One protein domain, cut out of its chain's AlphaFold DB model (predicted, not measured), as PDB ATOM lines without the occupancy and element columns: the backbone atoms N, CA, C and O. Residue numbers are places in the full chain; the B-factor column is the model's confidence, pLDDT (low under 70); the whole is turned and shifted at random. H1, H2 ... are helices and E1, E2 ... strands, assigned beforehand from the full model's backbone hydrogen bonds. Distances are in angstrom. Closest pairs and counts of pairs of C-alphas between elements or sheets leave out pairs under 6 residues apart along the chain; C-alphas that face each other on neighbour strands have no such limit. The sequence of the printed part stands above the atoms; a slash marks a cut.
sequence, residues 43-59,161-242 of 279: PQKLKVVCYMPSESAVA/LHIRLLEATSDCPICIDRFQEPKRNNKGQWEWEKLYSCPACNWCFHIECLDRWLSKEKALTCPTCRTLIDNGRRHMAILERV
ATOM      1  N   PRO A  43     104.285  40.540 261.216       37.88
ATOM      2  CA  PRO A  43     104.488  41.828 260.553       37.88
ATOM      3  C   PRO A  43     103.480  42.100 259.430       37.88
ATOM      4  O   PRO A  43     103.352  41.304 258.494       37.88
ATOM      5  N   GLN A  44     102.793  43.247 259.485       43.25
ATOM      6  CA  GLN A  44     101.842  43.691 258.458       43.25
ATOM      7  C   GLN A  44     102.397  44.867 257.649       43.25
ATOM      8  O   GLN A  44     102.954  45.812 258.195       43.25
ATOM      9  N   LYS A  45     102.232  44.817 256.322       45.22
ATOM     10  CA  LYS A  45     102.714  45.858 255.403       45.22
ATOM     11  C   LYS A  45     101.831  47.110 255.447       45.22
ATOM     12  O   LYS A  45     100.626  47.037 255.663       45.22
ATOM     13  N   LEU A  46     102.457  48.246 255.149       45.22
ATOM     14  CA  LEU A  46     101.846  49.576 255.104       45.22
ATOM     15  C   LEU A  46     100.800  49.684 253.987       45.22
ATOM     16  O   LEU A  46     101.070  49.269 252.858       45.22
ATOM     17  N   LYS A  47      99.644  50.285 254.293       60.31
ATOM     18  CA  LYS A  47      98.517  50.465 253.364       60.31
ATOM     19  C   LYS A  47      98.244  51.961 253.154       60.31
ATOM     20  O   LYS A  47      98.105  52.706 254.122       60.31
ATOM     21  N   VAL A  48      98.198  52.395 251.893       65.50
ATOM     22  CA  VAL A  48      97.741  53.744 251.513       65.50
ATOM     23  C   VAL A  48      96.227  53.697 251.387       65.50
ATOM     24  O   VAL A  48      95.697  52.759 250.792       65.50
ATOM     25  N   VAL A  49      95.553  54.687 251.966       63.28
ATOM     26  CA  VAL A  49      94.094  54.749 252.016       63.28
ATOM     27  C   VAL A  49      93.613  56.086 251.463       63.28
ATOM     28  O   VAL A  49      94.195  57.129 251.762       63.28
ATOM     29  N   CYS A  50      92.560  56.041 250.649       67.50
ATOM     30  CA  CYS A  50      91.845  57.222 250.160       67.50
ATOM     31  C   CYS A  50      90.602  57.461 251.024       67.50
ATOM     32  O   CYS A  50      89.909  56.495 251.354       67.50
ATOM     33  N   TYR A  51      90.347  58.723 251.376       67.88
ATOM     34  CA  TYR A  51      89.265  59.155 252.265       67.88
ATOM     35  C   TYR A  51      88.017  59.591 251.496       67.88
ATOM     36  O   TYR A  51      88.126  60.347 250.541       67.88
ATOM     37  N   MET A  52      86.835  59.174 251.952       52.34
ATOM     38  CA  MET A  52      85.550  59.679 251.469       52.34
ATOM     39  C   MET A  52      84.624  59.990 252.664       52.34
ATOM     40  O   MET A  52      84.368  59.076 253.454       52.34
ATOM     41  N   PRO A  53      84.119  61.230 252.818       54.16
ATOM     42  CA  PRO A  53      83.150  61.581 253.853       54.16
ATOM     43  C   PRO A  53      81.798  60.911 253.599       54.16
ATOM     44  O   PRO A  53      81.306  60.897 252.464       54.16
ATOM     45  N   SER A  54      81.154  60.423 254.660       50.78
ATOM     46  CA  SER A  54      79.828  59.787 254.592       50.78
ATOM     47  C   SER A  54      78.748  60.694 253.991       50.78
ATOM     48  O   SER A  54      77.906  60.214 253.237       50.78
ATOM     49  N   GLU A  55      78.789  61.996 254.271       52.88
ATOM     50  CA  GLU A  55      77.775  62.955 253.811       52.88
ATOM     51  C   GLU A  55      77.836  63.179 252.292       52.88
ATOM     52  O   GLU A  55      76.803  63.232 251.622       52.88
ATOM     53  N   SER A  56      79.045  63.186 251.718       52.50
ATOM     54  CA  SER A  56      79.252  63.344 250.272       52.50
ATOM     55  C   SER A  56      78.801  62.121 249.457       52.50
ATOM     56  O   SER A  56      78.388  62.251 248.306       52.50
ATOM     57  N   ALA A  57      78.803  60.926 250.064       52.88
ATOM     58  CA  ALA A  57      78.354  59.691 249.419       52.88
ATOM     59  C   ALA A  57      76.847  59.689 249.100       52.88
ATOM     60  O   ALA A  57      76.412  59.009 248.167       52.88
ATOM     61  N   VAL A  58      76.054  60.431 249.882       48.25
ATOM     62  CA  VAL A  58      74.585  60.413 249.820       48.25
ATOM     63  C   VAL A  58      74.045  61.433 248.813       48.25
ATOM     64  O   VAL A  58      73.027  61.170 248.175       48.25
ATOM     65  N   ALA A  59      74.731  62.564 248.622       50.81
ATOM     66  CA  ALA A  59      74.245  63.656 247.776       50.81
ATOM     67  C   ALA A  59      74.349  63.372 246.263       50.81
ATOM     68  O   ALA A  59      73.489  63.811 245.503       50.81
ATOM     69  N   LEU A 161      94.687  50.105 245.612       66.62
ATOM     70  CA  LEU A 161      94.252  51.231 246.425       66.62
ATOM     71  C   LEU A 161      93.059  50.773 247.261       66.62
ATOM     72  O   LEU A 161      91.990  50.462 246.735       66.62
ATOM     73  N   HIS A 162      93.242  50.722 248.577       72.38
ATOM     74  CA  HIS A 162      92.172  50.385 249.501       72.38
ATOM     75  C   HIS A 162      91.455  51.672 249.915       72.38
ATOM     76  O   HIS A 162      92.028  52.522 250.594       72.38
ATOM     77  N   ILE A 163      90.209  51.841 249.486       77.31
ATOM     78  CA  ILE A 163      89.391  53.006 249.843       77.31
ATOM     79  C   ILE A 163      88.794  52.762 251.231       77.31
ATOM     80  O   ILE A 163      88.245  51.686 251.477       77.31
ATOM     81  N   ARG A 164      88.878  53.743 252.138       78.50
ATOM     82  CA  ARG A 164      88.133  53.715 253.403       78.50
ATOM     83  C   ARG A 164      87.268  54.952 253.542       78.50
ATOM     84  O   ARG A 164      87.680  56.071 253.260       78.50
ATOM     85  N   LEU A 165      86.071  54.715 254.049       81.25
ATOM     86  CA  LEU A 165      85.155  55.756 254.480       81.25
ATOM     87  C   LEU A 165      85.562  56.140 255.906       81.25
ATOM     88  O   LEU A 165      85.617  55.265 256.772       81.25
ATOM     89  N   LEU A 166      85.897  57.410 256.135       81.75
ATOM     90  CA  LEU A 166      86.062  57.950 257.489       81.75
ATOM     91  C   LEU A 166      84.881  58.884 257.777       81.75
ATOM     92  O   LEU A 166      84.145  59.286 256.873       81.75
ATOM     93  N   GLU A 167      84.691  59.233 259.040       81.62
ATOM     94  CA  GLU A 167      83.676  60.211 259.427       81.62
ATOM     95  C   GLU A 167      84.043  61.610 258.896       81.62
ATOM     96  O   GLU A 167      85.223  61.933 258.725       81.62
ATOM     97  N   ALA A 168      83.040  62.450 258.619       74.56
ATOM     98  CA  ALA A 168      83.239  63.829 258.146       74.56
ATOM     99  C   ALA A 168      84.032  64.695 259.148       74.56
ATOM    100  O   ALA A 168      84.684  65.665 258.782       74.56
ATOM    101  N   THR A 169      84.005  64.308 260.422       79.00
ATOM    102  CA  THR A 169      84.690  64.969 261.539       79.00
ATOM    103  C   THR A 169      86.037  64.333 261.876       79.00
ATOM    104  O   THR A 169      86.543  64.524 262.980       79.00
ATOM    105  N   SER A 170      86.590  63.503 260.990       88.56
ATOM    106  CA  SER A 170      87.886  62.882 261.250       88.56
ATOM    107  C   SER A 170      89.022  63.872 260.978       88.56
ATOM    108  O   SER A 170      89.220  64.330 259.854       88.56
ATOM    109  N   ASP A 171      89.777  64.172 262.032       95.50
ATOM    110  CA  ASP A 171      90.943  65.052 261.991       95.50
ATOM    111  C   ASP A 171      92.231  64.229 262.101       95.50
ATOM    112  O   ASP A 171      92.269  63.163 262.729       95.50
ATOM    113  N   CYS A 172      93.324  64.732 261.530       95.88
ATOM    114  CA  CYS A 172      94.633  64.135 261.731       95.88
ATOM    115  C   CYS A 172      95.103  64.392 263.171       95.88
ATOM    116  O   CYS A 172      95.371  65.536 263.518       95.88
ATOM    117  N   PRO A 173      95.353  63.371 264.007       95.25
ATOM    118  CA  PRO A 173      95.678  63.603 265.418       95.25
ATOM    119  C   PRO A 173      97.086  64.177 265.663       95.25
ATOM    120  O   PRO A 173      97.444  64.443 266.805       95.25
ATOM    121  N   ILE A 174      97.899  64.356 264.613       95.31
ATOM    122  CA  ILE A 174      99.234  64.969 264.711       95.31
ATOM    123  C   ILE A 174      99.168  66.482 264.470       95.31
ATOM    124  O   ILE A 174      99.759  67.234 265.241       95.31
ATOM    125  N   CYS A 175      98.511  66.928 263.393       96.75
ATOM    126  CA  CYS A 175      98.391  68.358 263.073       96.75
ATOM    127  C   CYS A 175      97.059  68.976 263.506       96.75
ATOM    128  O   CYS A 175      96.970  70.191 263.574       96.75
ATOM    129  N   ILE A 176      96.070  68.149 263.858       96.00
ATOM    130  CA  ILE A 176      94.708  68.534 264.258       96.00
ATOM    131  C   ILE A 176      93.902  69.136 263.087       96.00
ATOM    132  O   ILE A 176      92.774  69.584 263.255       96.00
ATOM    133  N   ASP A 177      94.434  69.079 261.865       96.38
ATOM    134  CA  ASP A 177      93.717  69.521 260.672       96.38
ATOM    135  C   ASP A 177      92.801  68.420 260.126       96.38
ATOM    136  O   ASP A 177      93.136  67.229 260.165       96.38
ATOM    137  N   ARG A 178      91.670  68.849 259.561       94.50
ATOM    138  CA  ARG A 178      90.715  68.000 258.840       94.50
ATOM    139  C   ARG A 178      91.338  67.386 257.597       94.50
ATOM    140  O   ARG A 178      92.066  68.064 256.870       94.50
ATOM    141  N   PHE A 179      90.963  66.143 257.309       93.12
ATOM    142  CA  PHE A 179      91.268  65.532 256.017       93.12
ATOM    143  C   PHE A 179      90.498  66.231 254.894       93.12
ATOM    144  O   PHE A 179      89.334  66.608 255.049       93.12
ATOM    145  N   GLN A 180      91.148  66.414 253.748       91.06
ATOM    146  CA  GLN A 180      90.539  67.050 252.593       91.06
ATOM    147  C   GLN A 180      89.484  66.140 251.980       91.06
ATOM    148  O   GLN A 180      89.738  64.986 251.622       91.06
ATOM    149  N   GLU A 181      88.295  66.705 251.798       88.06
ATOM    150  CA  GLU A 181      87.236  66.045 251.057       88.06
ATOM    151  C   GLU A 181      87.661  65.809 249.597       88.06
ATOM    152  O   GLU A 181      88.380  66.636 249.019       88.06
ATOM    153  N   PRO A 182      87.201  64.711 248.975       88.69
ATOM    154  CA  PRO A 182      87.436  64.442 247.566       88.69
ATOM    155  C   PRO A 182      86.927  65.599 246.716       88.69
ATOM    156  O   PRO A 182      85.787  66.040 246.863       88.69
ATOM    157  N   LYS A 183      87.750  66.076 245.786       91.81
ATOM    158  CA  LYS A 183      87.373  67.160 244.872       91.81
ATOM    159  C   LYS A 183      87.481  66.685 243.439       91.81
ATOM    160  O   LYS A 183      88.345  65.882 243.103       91.81
ATOM    161  N   ARG A 184      86.607  67.182 242.564       92.25
ATOM    162  CA  ARG A 184      86.784  66.966 241.127       92.25
ATOM    163  C   ARG A 184      87.814  67.950 240.598       92.25
ATOM    164  O   ARG A 184      87.673  69.155 240.780       92.25
ATOM    165  N   ASN A 185      88.826  67.433 239.918       93.12
ATOM    166  CA  ASN A 185      89.767  68.267 239.189       93.12
ATOM    167  C   ASN A 185      89.094  68.893 237.949       93.12
ATOM    168  O   ASN A 185      87.977  68.536 237.568       93.12
ATOM    169  N   ASN A 186      89.809  69.780 237.254       95.56
ATOM    170  CA  ASN A 186      89.312  70.465 236.048       95.56
ATOM    171  C   ASN A 186      88.914  69.512 234.898       95.56
ATOM    172  O   ASN A 186      88.279  69.938 233.938       95.56
ATOM    173  N   LYS A 187      89.294  68.230 234.969       95.38
ATOM    174  CA  LYS A 187      88.929  67.186 234.000       95.38
ATOM    175  C   LYS A 187      87.704  66.374 234.444       95.38
ATOM    176  O   LYS A 187      87.370  65.382 233.803       95.38
ATOM    177  N   GLY A 188      87.062  66.753 235.550       92.31
ATOM    178  CA  GLY A 188      85.928  66.044 236.137       92.31
ATOM    179  C   GLY A 188      86.293  64.729 236.833       92.31
ATOM    180  O   GLY A 188      85.384  63.972 237.173       92.31
ATOM    181  N   GLN A 189      87.584  64.443 237.038       91.88
ATOM    182  CA  GLN A 189      88.061  63.242 237.730       91.88
ATOM    183  C   GLN A 189      88.188  63.511 239.231       91.88
ATOM    184  O   GLN A 189      88.603  64.599 239.626       91.88
ATOM    185  N   TRP A 190      87.867  62.515 240.057       87.38
ATOM    186  CA  TRP A 190      88.027  62.609 241.507       87.38
ATOM    187  C   TRP A 190      89.503  62.608 241.907       87.38
ATOM    188  O   TRP A 190      90.260  61.702 241.557       87.38
ATOM    189  N   GLU A 191      89.880  63.621 242.670       89.75
ATOM    190  CA  GLU A 191      91.157  63.759 243.343       89.75
ATOM    191  C   GLU A 191      90.947  63.521 244.837       89.75
ATOM    192  O   GLU A 191      90.070  64.117 245.465       89.75
ATOM    193  N   TRP A 192      91.739  62.600 245.376       86.88
ATOM    194  CA  TRP A 192      91.624  62.103 246.739       86.88
ATOM    195  C   TRP A 192      92.874  62.478 247.512       86.88
ATOM    196  O   TRP A 192      93.990  62.293 247.011       86.88
ATOM    197  N   GLU A 193      92.704  62.903 248.758       90.31
ATOM    198  CA  GLU A 193      93.843  63.009 249.654       90.31
ATOM    199  C   GLU A 193      94.370  61.615 250.010       90.31
ATOM    200  O   GLU A 193      93.619  60.675 250.296       90.31
ATOM    201  N   LYS A 194      95.695  61.469 249.954       90.12
ATOM    202  CA  LYS A 194      96.375  60.227 250.313       90.12
ATOM    203  C   LYS A 194      96.719  60.257 251.791       90.12
ATOM    204  O   LYS A 194      97.558  61.046 252.220       90.12
ATOM    205  N   LEU A 195      96.137  59.328 252.535       92.50
ATOM    206  CA  LEU A 195      96.385  59.175 253.959       92.50
ATOM    207  C   LEU A 195      97.145  57.885 254.238       92.50
ATOM    208  O   LEU A 195      97.103  56.902 253.486       92.50
ATOM    209  N   TYR A 196      97.842  57.891 255.363       91.00
ATOM    210  CA  TYR A 196      98.412  56.693 255.937       91.00
ATOM    211  C   TYR A 196      97.444  56.117 256.970       91.00
ATOM    212  O   TYR A 196      97.088  56.811 257.917       91.00
ATOM    213  N   SER A 197      97.082  54.838 256.838       91.25
ATOM    214  CA  SER A 197      96.334  54.104 257.865       91.25
ATOM    215  C   SER A 197      97.258  53.123 258.571       91.25
ATOM    216  O   SER A 197      97.845  52.243 257.937       91.25
ATOM    217  N   CYS A 198      97.346  53.213 259.897       88.56
ATOM    218  CA  CYS A 198      98.090  52.231 260.672       88.56
ATOM    219  C   CYS A 198      97.416  50.850 260.562       88.56
ATOM    220  O   CYS A 198      96.224  50.743 260.845       88.56
ATOM    221  N   PRO A 199      98.136  49.781 260.175       84.56
ATOM    222  CA  PRO A 199      97.524  48.469 259.966       84.56
ATOM    223  C   PRO A 199      97.026  47.819 261.266       84.56
ATOM    224  O   PRO A 199      96.020  47.119 261.247       84.56
ATOM    225  N   ALA A 200      97.688  48.079 262.399       85.75
ATOM    226  CA  ALA A 200      97.336  47.458 263.677       85.75
ATOM    227  C   ALA A 200      96.139  48.128 264.374       85.75
ATOM    228  O   ALA A 200      95.346  47.453 265.022       85.75
ATOM    229  N   CYS A 201      96.016  49.452 264.267       89.69
ATOM    230  CA  CYS A 201      95.036  50.232 265.029       89.69
ATOM    231  C   CYS A 201      94.104  51.091 264.169       89.69
ATOM    232  O   CYS A 201      93.246  51.773 264.713       89.69
ATOM    233  N   ASN A 202      94.256  51.063 262.842       89.50
ATOM    234  CA  ASN A 202      93.406  51.746 261.862       89.50
ATOM    235  C   ASN A 202      93.339  53.280 261.958       89.50
ATOM    236  O   ASN A 202      92.621  53.894 261.171       89.50
ATOM    237  N   TRP A 203      94.114  53.906 262.846       92.69
ATOM    238  CA  TRP A 203      94.245  55.360 262.896       92.69
ATOM    239  C   TRP A 203      94.843  55.904 261.600       92.69
ATOM    240  O   TRP A 203      95.814  55.345 261.074       92.69
ATOM    241  N   CYS A 204      94.249  56.989 261.105       93.94
ATOM    242  CA  CYS A 204      94.644  57.651 259.870       93.94
ATOM    243  C   CYS A 204      95.425  58.939 260.153       93.94
ATOM    244  O   CYS A 204      95.148  59.654 261.114       93.94
ATOM    245  N   PHE A 205      96.418  59.224 259.313       95.12
ATOM    246  CA  PHE A 205      97.305  60.377 259.437       95.12
ATOM    247  C   PHE A 205      97.654  60.927 258.054       95.12
ATOM    248  O   PHE A 205      97.774  60.154 257.098       95.12
ATOM    249  N   HIS A 206      97.926  62.231 257.953       95.44
ATOM    250  CA  HIS A 206      98.643  62.751 256.790       95.44
ATOM    251  C   HIS A 206     100.009  62.066 256.699       95.44
ATOM    252  O   HIS A 206     100.709  61.934 257.709       95.44
ATOM    253  N   ILE A 207     100.396  61.651 255.490       93.44
ATOM    254  CA  ILE A 207     101.659  60.936 255.249       93.44
ATOM    255  C   ILE A 207     102.839  61.751 255.798       93.44
ATOM    256  O   ILE A 207     103.638  61.236 256.574       93.44
ATOM    257  N   GLU A 208     102.874  63.051 255.504       93.69
ATOM    258  CA  GLU A 208     103.932  63.952 255.972       93.69
ATOM    259  C   GLU A 208     103.956  64.126 257.495       93.69
ATOM    260  O   GLU A 208     105.024  64.252 258.100       93.69
ATOM    261  N   CYS A 209     102.782  64.148 258.132       95.19
ATOM    262  CA  CYS A 209     102.687  64.289 259.580       95.19
ATOM    263  C   CYS A 209     103.251  63.053 260.280       95.19
ATOM    264  O   CYS A 209     104.026  63.188 261.230       95.19
ATOM    265  N   LEU A 210     102.907  61.861 259.786       92.44
ATOM    266  CA  LEU A 210     103.447  60.622 260.327       92.44
ATOM    267  C   LEU A 210     104.947  60.492 260.045       92.44
ATOM    268  O   LEU A 210     105.695  60.157 260.958       92.44
ATOM    269  N   ASP A 211     105.411  60.812 258.837       91.31
ATOM    270  CA  ASP A 211     106.840  60.766 258.504       91.31
ATOM    271  C   ASP A 211     107.657  61.691 259.421       91.31
ATOM    272  O   ASP A 211     108.711  61.303 259.935       91.31
ATOM    273  N   ARG A 212     107.145  62.893 259.717       92.25
ATOM    274  CA  ARG A 212     107.773  63.833 260.658       92.25
ATOM    275  C   ARG A 212     107.770  63.310 262.094       92.25
ATOM    276  O   ARG A 212     108.751  63.519 262.805       92.25
ATOM    277  N   TRP A 213     106.691  62.657 262.522       91.62
ATOM    278  CA  TRP A 213     106.610  62.020 263.836       91.62
ATOM    279  C   TRP A 213     107.660  60.914 263.978       91.62
ATOM    280  O   TRP A 213     108.480  60.953 264.892       91.62
ATOM    281  N   LEU A 214     107.697  59.988 263.018       90.00
ATOM    282  CA  LEU A 214     108.621  58.852 263.006       90.00
ATOM    283  C   LEU A 214     110.085  59.272 262.837       90.00
ATOM    284  O   LEU A 214     110.976  58.548 263.261       90.00
ATOM    285  N   SER A 215     110.345  60.430 262.230       89.12
ATOM    286  CA  SER A 215     111.701  60.985 262.133       89.12
ATOM    287  C   SER A 215     112.185  61.594 263.454       89.12
ATOM    288  O   SER A 215     113.387  61.652 263.702       89.12
ATOM    289  N   LYS A 216     111.264  62.087 264.294       87.12
ATOM    290  CA  LYS A 216     111.583  62.683 265.600       87.12
ATOM    291  C   LYS A 216     111.675  61.634 266.701       87.12
ATOM    292  O   LYS A 216     112.561  61.712 267.551       87.12
ATOM    293  N   GLU A 217     110.756  60.676 266.712       78.56
ATOM    294  CA  GLU A 217     110.776  59.594 267.687       78.56
ATOM    295  C   GLU A 217     111.763  58.500 267.275       78.56
ATOM    296  O   GLU A 217     111.829  58.086 266.125       78.56
ATOM    297  N   LYS A 218     112.517  57.964 268.241       73.62
ATOM    298  CA  LYS A 218     113.377  56.790 268.002       73.62
ATOM    299  C   LYS A 218     112.574  55.494 267.832       73.62
ATOM    300  O   LYS A 218     113.144  54.474 267.453       73.62
ATOM    301  N   ALA A 219     111.281  55.516 268.155       78.19
ATOM    302  CA  ALA A 219     110.399  54.363 268.123       78.19
ATOM    303  C   ALA A 219     109.381  54.493 266.984       78.19
ATOM    304  O   ALA A 219     108.764  55.535 266.784       78.19
ATOM    305  N   LEU A 220     109.186  53.399 266.247       88.25
ATOM    306  CA  LEU A 220     108.168  53.291 265.208       88.25
ATOM    307  C   LEU A 220     106.811  52.999 265.851       88.25
ATOM    308  O   LEU A 220     106.325  51.873 265.789       88.25
ATOM    309  N   THR A 221     106.222  53.980 266.527       92.00
ATOM    310  CA  THR A 221     104.964  53.818 267.267       92.00
ATOM    311  C   THR A 221     103.867  54.733 266.747       92.00
ATOM    312  O   THR A 221     104.119  55.845 266.293       92.00
ATOM    313  N   CYS A 222     102.623  54.258 266.815       93.44
ATOM    314  CA  CYS A 222     101.447  55.054 266.492       93.44
ATOM    315  C   CYS A 222     101.329  56.241 267.467       93.44
ATOM    316  O   CYS A 222     101.271  55.995 268.673       93.44
ATOM    317  N   PRO A 223     101.215  57.494 266.990       93.44
ATOM    318  CA  PRO A 223     101.068  58.663 267.862       93.44
ATOM    319  C   PRO A 223      99.859  58.580 268.802       93.44
ATOM    320  O   PRO A 223      99.919  59.053 269.932       93.44
ATOM    321  N   THR A 224      98.769  57.946 268.358       94.25
ATOM    322  CA  THR A 224      97.506  57.906 269.110       94.25
ATOM    323  C   THR A 224      97.473  56.797 270.161       94.25
ATOM    324  O   THR A 224      97.068  57.024 271.294       94.25
ATOM    325  N   CYS A 225      97.891  55.580 269.804       94.38
ATOM    326  CA  CYS A 225      97.733  54.398 270.666       94.38
ATOM    327  C   CYS A 225      99.054  53.731 271.065       94.38
ATOM    328  O   CYS A 225      99.041  52.711 271.750       94.38
ATOM    329  N   ARG A 226     100.196  54.268 270.614       92.81
ATOM    330  CA  ARG A 226     101.559  53.761 270.860       92.81
ATOM    331  C   ARG A 226     101.827  52.326 270.400       92.81
ATOM    332  O   ARG A 226     102.894  51.786 270.673       92.81
ATOM    333  N   THR A 227     100.905  51.708 269.663       90.62
ATOM    334  CA  THR A 227     101.136  50.402 269.038       90.62
ATOM    335  C   THR A 227     102.294  50.500 268.053       90.62
ATOM    336  O   THR A 227     102.369  51.462 267.282       90.62
ATOM    337  N   LEU A 228     103.188  49.511 268.073       88.12
ATOM    338  CA  LEU A 228     104.306  49.431 267.139       88.12
ATOM    339  C   LEU A 228     103.790  49.355 265.700       88.12
ATOM    340  O   LEU A 228     102.940  48.531 265.361       88.12
ATOM    341  N   ILE A 229     104.314  50.237 264.862       85.88
ATOM    342  CA  ILE A 229     104.084  50.248 263.429       85.88
ATOM    343  C   ILE A 229     105.147  49.352 262.812       85.88
ATOM    344  O   ILE A 229     106.337  49.675 262.812       85.88
ATOM    345  N   ASP A 230     104.711  48.224 262.266       73.31
ATOM    346  CA  ASP A 230     105.607  47.327 261.557       73.31
ATOM    347  C   ASP A 230     105.979  47.913 260.187       73.31
ATOM    348  O   ASP A 230     105.339  47.679 259.160       73.31
ATOM    349  N   ASN A 231     107.027  48.735 260.161       62.62
ATOM    350  CA  ASN A 231     107.559  49.319 258.931       62.62
ATOM    351  C   ASN A 231     108.472  48.337 258.196       62.62
ATOM    352  O   ASN A 231     109.560  48.726 257.764       62.62
ATOM    353  N   GLY A 232     108.024  47.090 258.015       52.38
ATOM    354  CA  GLY A 232     108.824  45.938 257.597       52.38
ATOM    355  C   GLY A 232     109.780  46.109 256.404       52.38
ATOM    356  O   GLY A 232     110.595  45.216 256.211       52.38
ATOM    357  N   ARG A 233     109.736  47.205 255.616       47.12
ATOM    358  CA  ARG A 233     110.756  47.608 254.612       47.12
ATOM    359  C   ARG A 233     110.811  49.122 254.278       47.12
ATOM    360  O   ARG A 233     111.009  49.454 253.112       47.12
ATOM    361  N   ARG A 234     110.582  50.071 255.207       49.91
ATOM    362  CA  ARG A 234     110.521  51.522 254.843       49.91
ATOM    363  C   ARG A 234     111.480  52.496 255.524       49.91
ATOM    364  O   ARG A 234     111.456  53.664 255.149       49.91
ATOM    365  N   HIS A 235     112.401  52.051 256.379       45.25
ATOM    366  CA  HIS A 235     113.425  52.964 256.918       45.25
ATOM    367  C   HIS A 235     114.230  53.681 255.799       45.25
ATOM    368  O   HIS A 235     114.664  54.808 255.985       45.25
ATOM    369  N   MET A 236     114.353  53.094 254.599       37.91
ATOM    370  CA  MET A 236     115.070  53.711 253.465       37.91
ATOM    371  C   MET A 236     114.216  54.644 252.580       37.91
ATOM    372  O   MET A 236     114.747  55.580 252.002       37.91
ATOM    373  N   ALA A 237     112.895  54.443 252.483       34.03
ATOM    374  CA  ALA A 237     112.049  55.186 251.530       34.03
ATOM    375  C   ALA A 237     111.570  56.558 252.047       34.03
ATOM    376  O   ALA A 237     111.101  57.379 251.259       34.03
ATOM    377  N   ILE A 238     111.660  56.788 253.361       37.25
ATOM    378  CA  ILE A 238     111.303  58.064 254.006       37.25
ATOM    379  C   ILE A 238     112.458  59.074 253.872       37.25
ATOM    380  O   ILE A 238     112.214  60.263 253.696       37.25
ATOM    381  N   LEU A 239     113.713  58.608 253.851       32.72
ATOM    382  CA  LEU A 239     114.887  59.476 253.678       32.72
ATOM    383  C   LEU A 239     115.053  59.997 252.238       32.72
ATOM    384  O   LEU A 239     115.649  61.048 252.040       32.72
ATOM    385  N   GLU A 240     114.507  59.300 251.238       27.22
ATOM    386  CA  GLU A 240     114.744  59.599 249.816       27.22
ATOM    387  C   GLU A 240     113.700  60.549 249.188       27.22
ATOM    388  O   GLU A 240     113.936  61.111 248.123       27.22
ATOM    389  N   ARG A 241     112.539  60.768 249.829       28.62
ATOM    390  CA  ARG A 241     111.407  61.515 249.231       28.62
ATOM    391  C   ARG A 241     111.265  62.975 249.655       28.62
ATOM    392  O   ARG A 241     110.408  63.671 249.117       28.62
ATOM    393  N   VAL A 242     112.091  63.468 250.576       29.59
ATOM    394  CA  VAL A 242     111.987  64.855 251.052       29.59
ATOM    395  C   VAL A 242     112.802  65.794 250.162       29.59
ATOM    396  O   VAL A 242     113.841  66.304 250.564       29.59
TER     397      VAL A 242
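AT A GLANCE: This is residues 43 to 59 and 161 to 242 of the 279 residues of the protein "RING-type E3 ubiquitin transferase" of Puccinia graminis f. sp. tritici (UniProt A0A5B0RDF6). Little regular structure: a small, strongly twisted sheet of four strands, E2 E1 E3 E4, has H2 toward one end and H1 toward the other, and two long stretches with no named element, residues 167 to 193 and residues 217 to 242, make up much of the rest. The printed part has 99 residues, with E1, H1, E2, E3, E4 and H2 in chain order, 35 residues in named elements, class mixed. The sheet, E2 E1 E3 E4, is mixed; the whole is compact, radius of gyration of the C-alphas 14.4 A, but elongated, 44 by 27 by 24 A.

IN THESE COORDINATES: E1, residues 47 to 53, 19.0 A long, begins at C-alpha 47 (98.517, 50.465, 253.364). H1 is 54 to 59, E2 162 to 166, E3 194 to 197, E4 204 to 206. H2, 207 to 216, 14.4 A long, ends at C-alpha 216 (111.583, 62.683, 265.600).

HOW THE PARTS SIT: E2 and E1 are parallel (N 164 to O 50, 3.0 A). E1 and E3 are antiparallel (N 195 to O 49, 3.0 A). E3 and E4 form an antiparallel hairpin (N 196 to O 205, 2.9 A). H2 is on the sheet, over E4, and stands up from it at 53 degrees; the closest C-alphas of E3 and H2, Tyr 196 and Ile 207, are 5.4 A apart. H1 is not on the sheet. Every O i to N i+4 pair is within hydrogen-bond range in H2; in H1, 0 of 2, with 2 of 3 O i to N i+3 pairs.

THE WHOLE: C-alphas 59 and 218, the farthest apart, are 44.6 A apart. Residues 60 to 160 are cut out, a 23.6 A gap between C-alphas 59 and 161. E2 to E3 is a long link. Residues 43 to 59, 161 and 231 to 242 have pLDDT under 70.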